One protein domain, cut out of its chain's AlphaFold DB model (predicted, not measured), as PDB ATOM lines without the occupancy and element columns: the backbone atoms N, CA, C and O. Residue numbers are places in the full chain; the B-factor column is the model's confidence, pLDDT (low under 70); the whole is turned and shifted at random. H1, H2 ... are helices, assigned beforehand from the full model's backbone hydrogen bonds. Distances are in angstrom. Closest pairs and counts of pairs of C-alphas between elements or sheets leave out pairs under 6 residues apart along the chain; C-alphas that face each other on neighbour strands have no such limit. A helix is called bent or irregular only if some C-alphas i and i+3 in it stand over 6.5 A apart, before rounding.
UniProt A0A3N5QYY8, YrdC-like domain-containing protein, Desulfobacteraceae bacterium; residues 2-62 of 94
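AT A GLANCE: This is residues 2 to 62 of the 94 residues of the protein "YrdC-like domain-containing protein" of Desulfobacteraceae bacterium (UniProt A0A3N5QYY8). Little regular structure is present: two short helices, H2 and H1, stand well separated, with long loops between and around them. Residues 51 to 62 turn back from H2 into the space between the helices, and residues 2 to 9 form a tail before H1. The 61 printed residues include two named helices, H1 then H2, with 21 residues, and no named strand; the class is all helix. The whole is loose, with a radius of gyration of the C-alphas of 13.3 A, and elongated, spanning 42 by 26 by 20 A.

IN THESE COORDINATES: H2, residues 40 to 50, measures 14.0 A from C-alpha 40 at (-111.608, 41.905, 81.437) to C-alpha 50. It is irregular: C-alphas 46 and 49 are 9.5 A apart. H1, residues 11 to 20, measures 14.3 A and begins at C-alpha 11 (-97.987, 48.443, 75.839).

HOW THE PARTS SIT: H2 and H1 are apart, with no C-alpha of one within 8 A of the other. A long link of 19 residues joins them. Each O i to N i+4 pair in H1 is within hydrogen-bond range; in H2, 5 of 7 are.

THE WHOLE: The C-alphas of Arg 2 and Asp 49, the two farthest apart, are separated by 44.9 A. Residues 17 to 23 stand free, of which 17 to 20 belong to H1. The printed part has no cut. Its mean pLDDT is 84.8; residues 2 to 9 are under 70.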
ATOM      1  N   ARG A   2     -86.648  42.769  56.799       33.06
ATOM      2  CA  ARG A   2     -86.838  42.692  58.260       33.06
ATOM      3  C   ARG A   2     -88.285  42.293  58.536       33.06
ATOM      4  O   ARG A   2     -89.155  43.161  58.506       33.06
ATOM      5  N   ALA A   3     -88.537  41.007  58.770       31.38
ATOM      6  CA  ALA A   3     -89.809  40.545  59.308       31.38
ATOM      7  C   ALA A   3     -89.969  41.152  60.707       31.38
ATOM      8  O   ALA A   3     -89.374  40.723  61.692       31.38
ATOM      9  N   ARG A   4     -90.702  42.261  60.777       38.50
ATOM     10  CA  ARG A   4     -91.120  42.870  62.030       38.50
ATOM     11  C   ARG A   4     -92.205  41.969  62.619       38.50
ATOM     12  O   ARG A   4     -93.381  42.182  62.336       38.50
ATOM     13  N   ALA A   5     -91.823  41.007  63.454       38.84
ATOM     14  CA  ALA A   5     -92.741  40.313  64.356       38.84
ATOM     15  C   ALA A   5     -93.309  41.324  65.381       38.84
ATOM     16  O   ALA A   5     -92.888  41.383  66.529       38.84
ATOM     17  N   THR A   6     -94.213  42.212  64.946       42.19
ATOM     18  CA  THR A   6     -94.827  43.271  65.780       42.19
ATOM     19  C   THR A   6     -96.224  42.868  66.231       42.19
ATOM     20  O   THR A   6     -97.165  43.659  66.215       42.19
ATOM     21  N   ALA A   7     -96.403  41.615  66.615       47.41
ATOM     22  CA  ALA A   7     -97.661  41.169  67.178       47.41
ATOM     23  C   ALA A   7     -97.332  40.214  68.309       47.41
ATOM     24  O   ALA A   7     -97.082  39.059  68.014       47.41
ATOM     25  N   LEU A   8     -97.264  40.723  69.550       53.44
ATOM     26  CA  LEU A   8     -97.549  39.976  70.795       53.44
ATOM     27  C   LEU A   8     -97.166  40.695  72.093       53.44
ATOM     28  O   LEU A   8     -97.295  40.122  73.168       53.44
ATOM     29  N   VAL A   9     -96.718  41.946  72.031       59.38
ATOM     30  CA  VAL A   9     -96.374  42.700  73.236       59.38
ATOM     31  C   VAL A   9     -97.302  43.902  73.334       59.38
ATOM     32  O   VAL A   9     -97.244  44.807  72.502       59.38
ATOM     33  N   THR A  10     -98.217  43.882  74.304       74.38
ATOM     34  CA  THR A  10     -99.114  45.013  74.556       74.38
ATOM     35  C   THR A  10     -98.376  46.067  75.377       74.38
ATOM     36  O   THR A  10     -97.584  45.748  76.262       74.38
ATOM     37  N   ALA A  11     -98.629  47.349  75.102       86.19
ATOM     38  CA  ALA A  11     -97.987  48.443  75.839       86.19
ATOM     39  C   ALA A  11     -98.253  48.356  77.356       86.19
ATOM     40  O   ALA A  11     -97.390  48.698  78.159       86.19
ATOM     41  N   ILE A  12     -99.425  47.836  77.736       90.31
ATOM     42  CA  ILE A  12     -99.846  47.667  79.129       90.31
ATOM     43  C   ILE A  12     -98.986  46.626  79.852       90.31
ATOM     44  O   ILE A  12     -98.516  46.901  80.953       90.31
ATOM     45  N   THR A  13     -98.726  45.457  79.255       89.38
ATOM     46  CA  THR A  13     -97.917  44.422  79.923       89.38
ATOM     47  C   THR A  13     -96.453  44.841  80.055       89.38
ATOM     48  O   THR A  13     -95.829  44.558  81.077       89.38
ATOM     49  N   VAL A  14     -95.918  45.588  79.082       90.31
ATOM     50  CA  VAL A  14     -94.573  46.193  79.170       90.31
ATOM     51  C   VAL A  14     -94.499  47.230  80.282       90.31
ATOM     52  O   VAL A  14     -93.576  47.199  81.091       90.31
ATOM     53  N   ALA A  15     -95.471  48.140  80.351       93.06
ATOM     54  CA  ALA A  15     -95.509  49.147  81.403       93.06
ATOM     55  C   ALA A  15     -95.639  48.505  82.794       93.06
ATOM     56  O   ALA A  15     -94.936  48.906  83.718       93.06
ATOM     57  N   LEU A  16     -96.478  47.472  82.930       92.56
ATOM     58  CA  LEU A  16     -96.654  46.735  84.180       92.56
ATOM     59  C   LEU A  16     -95.359  46.043  84.619       92.56
ATOM     60  O   LEU A  16     -94.931  46.210  85.756       92.56
ATOM     61  N   THR A  17     -94.718  45.290  83.720       92.62
ATOM     62  CA  THR A  17     -93.445  44.604  84.016       92.62
ATOM     63  C   THR A  17     -92.340  45.586  84.396       92.62
ATOM     64  O   THR A  17     -91.612  45.339  85.356       92.62
ATOM     65  N   ALA A  18     -92.258  46.734  83.717       93.81
ATOM     66  CA  ALA A  18     -91.327  47.799  84.078       93.81
ATOM     67  C   ALA A  18     -91.629  48.396  85.465       93.81
ATOM     68  O   ALA A  18     -90.707  48.607  86.249       93.81
ATOM     69  N   ALA A  19     -92.905  48.636  85.785       95.56
ATOM     70  CA  ALA A  19     -93.325  49.196  87.068       95.56
ATOM     71  C   ALA A  19     -93.099  48.235  88.248       95.56
ATOM     72  O   ALA A  19     -92.745  48.679  89.336       95.56
ATOM     73  N   VAL A  20     -93.271  46.925  88.035       95.69
ATOM     74  CA  VAL A  20     -92.996  45.886  89.044       95.69
ATOM     75  C   VAL A  20     -91.495  45.769  89.342       95.69
ATOM     76  O   VAL A  20     -91.120  45.386  90.448       95.69
ATOM     77  N   GLY A  21     -90.625  46.114  88.386       95.06
ATOM     78  CA  GLY A  21     -89.169  46.095  88.576       95.06
ATOM     79  C   GLY A  21     -88.562  44.688  88.647       95.06
ATOM     80  O   GLY A  21     -87.443  44.524  89.127       95.06
ATOM     81  N   GLY A  22     -89.285  43.669  88.175       92.62
ATOM     82  CA  GLY A  22     -88.876  42.266  88.229       92.62
ATOM     83  C   GLY A  22     -89.698  41.366  87.297       92.62
ATOM     84  O   GLY A  22     -90.623  41.841  86.633       92.62
ATOM     85  N   PRO A  23     -89.359  40.064  87.211       92.50
ATOM     86  CA  PRO A  23     -90.095  39.117  86.380       92.50
ATOM     87  C   PRO A  23     -91.521  38.908  86.903       92.50
ATOM     88  O   PRO A  23     -91.740  38.785  88.107       92.50
ATOM     89  N   ILE A  24     -92.479  38.809  85.982       92.19
ATOM     90  CA  ILE A  24     -93.870  38.448  86.275       92.19
ATOM     91  C   ILE A  24     -94.136  37.063  85.695       92.19
ATOM     92  O   ILE A  24     -93.880  36.813  84.517       92.19
ATOM     93  N   THR A  25     -94.673  36.170  86.517       91.62
ATOM     94  CA  THR A  25     -95.105  34.836  86.096       91.62
ATOM     95  C   THR A  25     -96.624  34.765  86.080       91.62
ATOM     96  O   THR A  25     -97.268  35.240  87.013       91.62
ATOM     97  N   GLY A  26     -97.202  34.125  85.069       88.06
ATOM     98  CA  GLY A  26     -98.642  33.900  84.999       88.06
ATOM     99  C   GLY A  26     -99.007  32.875  83.933       88.06
ATOM    100  O   GLY A  26     -98.254  32.651  82.984       88.06
ATOM    101  N   THR A  27    -100.162  32.240  84.106       87.69
ATOM    102  CA  THR A  27    -100.819  31.418  83.083       87.69
ATOM    103  C   THR A  27    -101.943  32.218  82.427       87.69
ATOM    104  O   THR A  27    -102.144  33.391  82.737       87.69
ATOM    105  N   SER A  28    -102.703  31.602  81.521       88.56
ATOM    106  CA  SER A  28    -103.946  32.201  81.039       88.56
ATOM    107  C   SER A  28    -104.906  32.470  82.213       88.56
ATOM    108  O   SER A  28    -104.986  31.676  83.155       88.56
ATOM    109  N   ALA A  29    -105.585  33.621  82.176       90.69
ATOM    110  CA  ALA A  29    -106.476  34.092  83.236       90.69
ATOM    111  C   ALA A  29    -107.842  33.398  83.143       90.69
ATOM    112  O   ALA A  29    -108.821  33.975  82.687       90.69
ATOM    113  N   ASN A  30    -107.887  32.124  83.523       92.06
ATOM    114  CA  ASN A  30    -109.091  31.302  83.498       92.06
ATOM    115  C   ASN A  30    -109.067  30.260  84.618       92.06
ATOM    116  O   ASN A  30    -108.020  29.938  85.181       92.06
ATOM    117  N   LEU A  31    -110.233  29.693  84.921       92.38
ATOM    118  CA  LEU A  31    -110.318  28.514  85.778       92.38
ATOM    119  C   LEU A  31    -109.656  27.312  85.094       92.38
ATOM    120  O   LEU A  31    -109.726  27.155  83.874       92.38
ATOM    121  N   THR A  32    -109.035  26.438  85.884       91.12
ATOM    122  CA  THR A  32    -108.393  25.220  85.378       91.12
ATOM    123  C   THR A  32    -109.355  24.409  84.509       91.12
ATOM    124  O   THR A  32    -110.485  24.135  84.908       91.12
ATOM    125  N   GLY A  33    -108.899  24.028  83.314       90.00
ATOM    126  CA  GLY A  33    -109.689  23.268  82.341       90.00
ATOM    127  C   GLY A  33    -110.679  24.099  81.519       90.00
ATOM    128  O   GLY A  33    -111.256  23.567  80.576       90.00
ATOM    129  N   GLN A  34    -110.859  25.386  81.831       91.88
ATOM    130  CA  GLN A  34    -111.682  26.289  81.031       91.88
ATOM    131  C   GLN A  34    -110.880  26.922  79.884       91.88
ATOM    132  O   GLN A  34    -109.650  27.008  79.966       91.88
ATOM    133  N   PRO A  35    -111.555  27.381  78.816       89.31
ATOM    134  CA  PRO A  35    -110.919  28.158  77.759       89.31
ATOM    135  C   PRO A  35    -110.264  29.437  78.293       89.31
ATOM    136  O   PRO A  35    -110.689  29.999  79.303       89.31
ATOM    137  N   ALA A  36    -109.244  29.921  77.584       89.19
ATOM    138  CA  ALA A  36    -108.658  31.224  77.872       89.19
ATOM    139  C   ALA A  36    -109.679  32.342  77.608       89.19
ATOM    140  O   ALA A  36    -110.402  32.312  76.612       89.19
ATOM    141  N   LEU A  37    -109.706  33.333  78.498       92.00
ATOM    142  CA  LEU A  37    -110.580  34.499  78.410       92.00
ATOM    143  C   LEU A  37    -109.853  35.647  77.706       92.00
ATOM    144  O   LEU A  37    -108.638  35.797  77.848       92.00
ATOM    145  N   SER A  38    -110.591  36.440  76.930       90.62
ATOM    146  CA  SER A  38    -110.013  37.465  76.055       90.62
ATOM    147  C   SER A  38    -110.317  38.903  76.463       90.62
ATOM    148  O   SER A  38    -109.707  39.800  75.889       90.62
ATOM    149  N   ASP A  39    -111.211  39.137  77.420       92.19
ATOM    150  CA  ASP A  39    -111.601  40.466  77.897       92.19
ATOM    151  C   ASP A  39    -111.737  40.500  79.426       92.19
ATOM    152  O   ASP A  39    -111.886  39.467  80.084       92.19
ATOM    153  N   ALA A  40    -111.644  41.702  79.994       93.81
ATOM    154  CA  ALA A  40    -111.608  41.905  81.437       93.81
ATOM    155  C   ALA A  40    -112.932  41.555  82.129       93.81
ATOM    156  O   ALA A  40    -112.906  41.048  83.251       93.81
ATOM    157  N   GLN A  41    -114.073  41.779  81.467       94.94
ATOM    158  CA  GLN A  41    -115.377  41.475  82.049       94.94
ATOM    159  C   GLN A  41    -115.547  39.965  82.216       94.94
ATOM    160  O   GLN A  41    -115.899  39.515  83.300       94.94
ATOM    161  N   ALA A  42    -115.188  39.172  81.204       94.62
ATOM    162  CA  ALA A  42    -115.210  37.717  81.306       94.62
ATOM    163  C   ALA A  42    -114.292  37.197  82.428       94.62
ATOM    164  O   ALA A  42    -114.643  36.245  83.127       94.62
ATOM    165  N   VAL A  43    -113.124  37.824  82.630       94.81
ATOM    166  CA  VAL A  43    -112.215  37.490  83.741       94.81
ATOM    167  C   VAL A  43    -112.859  37.796  85.091       94.81
ATOM    168  O   VAL A  43    -112.806  36.947  85.978       94.81
ATOM    169  N   LEU A  44    -113.488  38.964  85.246       94.88
ATOM    170  CA  LEU A  44    -114.211  39.331  86.466       94.88
ATOM    171  C   LEU A  44    -115.383  38.381  86.734       94.88
ATOM    172  O   LEU A  44    -115.518  37.893  87.849       94.88
ATOM    173  N   ASP A  45    -116.169  38.047  85.713       95.25
ATOM    174  CA  ASP A  45    -117.305  37.132  85.837       95.25
ATOM    175  C   ASP A  45    -116.855  35.704  86.203       95.25
ATOM    176  O   ASP A  45    -117.557  34.983  86.913       95.25
ATOM    177  N   SER A  46    -115.673  35.277  85.734       94.94
ATOM    178  CA  SER A  46    -115.148  33.923  85.955       94.94
ATOM    179  C   SER A  46    -114.328  33.767  87.239       94.94
ATOM    180  O   SER A  46    -114.388  32.706  87.870       94.94
ATOM    181  N   LEU A  47    -113.513  34.760  87.600       93.38
ATOM    182  CA  LEU A  47    -112.612  34.701  88.753       93.38
ATOM    183  C   LEU A  47    -113.155  35.465  89.963       93.38
ATOM    184  O   LEU A  47    -112.853  35.058  91.085       93.38
ATOM    185  N   GLY A  48    -113.968  36.505  89.757       90.12
ATOM    186  CA  GLY A  48    -114.573  37.315  90.814       90.12
ATOM    187  C   GLY A  48    -113.561  37.741  91.875       90.12
ATOM    188  O   GLY A  48    -112.446  38.153  91.562       90.12
ATOM    189  N   ASP A  49    -113.923  37.532  93.140       93.19
ATOM    190  CA  ASP A  49    -113.112  37.897  94.310       93.19
ATOM    191  C   ASP A  49    -111.867  37.007  94.523       93.19
ATOM    192  O   ASP A  49    -111.179  37.122  95.534       93.19
ATOM    193  N   ARG A  50    -111.557  36.079  93.602       93.44
ATOM    194  CA  ARG A  50    -110.343  35.239  93.678       93.44
ATOM    195  C   ARG A  50    -109.079  35.963  93.215       93.44
ATOM    196  O   ARG A  50    -108.000  35.372  93.279       93.44
ATOM    197  N   VAL A  51    -109.212  37.180  92.697       93.62
ATOM    198  CA  VAL A  51    -108.105  38.025  92.247       93.62
ATOM    199  C   VAL A  51    -108.207  39.397  92.902       93.62
ATOM    200  O   VAL A  51    -109.287  39.969  92.988       93.62
ATOM    201  N   ASP A  52    -107.071  39.940  93.339       94.69
ATOM    202  CA  ASP A  52    -107.030  41.252  94.001       94.69
ATOM    203  C   ASP A  52    -107.238  42.417  93.020       94.69
ATOM    204  O   ASP A  52    -107.625  43.517  93.411       94.69
ATOM    205  N   LEU A  53    -106.926  42.198  91.738       93.06
ATOM    206  CA  LEU A  53    -106.933  43.229  90.707       93.06
ATOM    207  C   LEU A  53    -107.158  42.630  89.315       93.06
ATOM    208  O   LEU A  53    -106.562  41.613  88.959       93.06
ATOM    209  N   VAL A  54    -107.933  43.339  88.493       93.44
ATOM    210  CA  VAL A  54    -108.015  43.128  87.042       93.44
ATOM    211  C   VAL A  54    -107.622  44.425  86.339       93.44
ATOM    212  O   VAL A  54    -108.159  45.490  86.634       93.44
ATOM    213  N   LEU A  55    -106.665  44.336  85.413       91.88
ATOM    214  CA  LEU A  55    -106.261  45.453  84.560       91.88
ATOM    215  C   LEU A  55    -106.979  45.345  83.216       91.88
ATOM    216  O   LEU A  55    -106.664  44.464  82.415       91.88
ATOM    217  N   ASP A  56    -107.925  46.249  82.965       92.69
ATOM    218  CA  ASP A  56    -108.639  46.299  81.692       92.69
ATOM    219  C   ASP A  56    -107.812  47.027  80.622       92.69
ATOM    220  O   ASP A  56    -107.596  48.238  80.674       92.69
ATOM    221  N   GLY A  57    -107.325  46.253  79.652       90.31
ATOM    222  CA  GLY A  57    -106.620  46.740  78.468       90.31
ATOM    223  C   GLY A  57    -107.430  46.642  77.177       90.31
ATOM    224  O   GLY A  57    -106.847  46.754  76.097       90.31
ATOM    225  N   GLY A  58    -108.739  46.395  77.278       90.88
ATOM    226  CA  GLY A  58    -109.601  46.030  76.162       90.88
ATOM    227  C   GLY A  58    -109.452  44.563  75.733       90.88
ATOM    228  O   GLY A  58    -108.654  43.809  76.298       90.88
ATOM    229  N   PRO A  59    -110.223  44.134  74.718       89.62
ATOM    230  CA  PRO A  59    -110.186  42.763  74.234       89.62
ATOM    231  C   PRO A  59    -108.823  42.431  73.616       89.62
ATOM    232  O   PRO A  59    -108.289  43.149  72.767       89.62
ATOM    233  N   THR A  60    -108.268  41.296  74.019       87.19
ATOM    234  CA  THR A  60    -107.095  40.707  73.376       87.19
ATOM    235  C   THR A  60    -107.488  40.098  72.031       87.19
ATOM    236  O   THR A  60    -108.638  39.724  71.807       87.19
ATOM    237  N   LYS A  61    -106.515  39.928  71.125       78.06
ATOM    238  CA  LYS A  61    -106.745  39.222  69.851       78.06
ATOM    239  C   LYS A  61    -107.192  37.762  70.041       78.06
ATOM    240  O   LYS A  61    -107.656  37.156  69.080       78.06
ATOM    241  N   GLY A  62    -107.046  37.211  71.250       74.00
ATOM    242  CA  GLY A  62    -107.270  35.799  71.533       74.00
ATOM    243  C   GLY A  62    -106.352  34.889  70.710       74.00
ATOM    244  O   GLY A  62    -105.391  35.343  70.087       74.00
TER     245      GLY A  62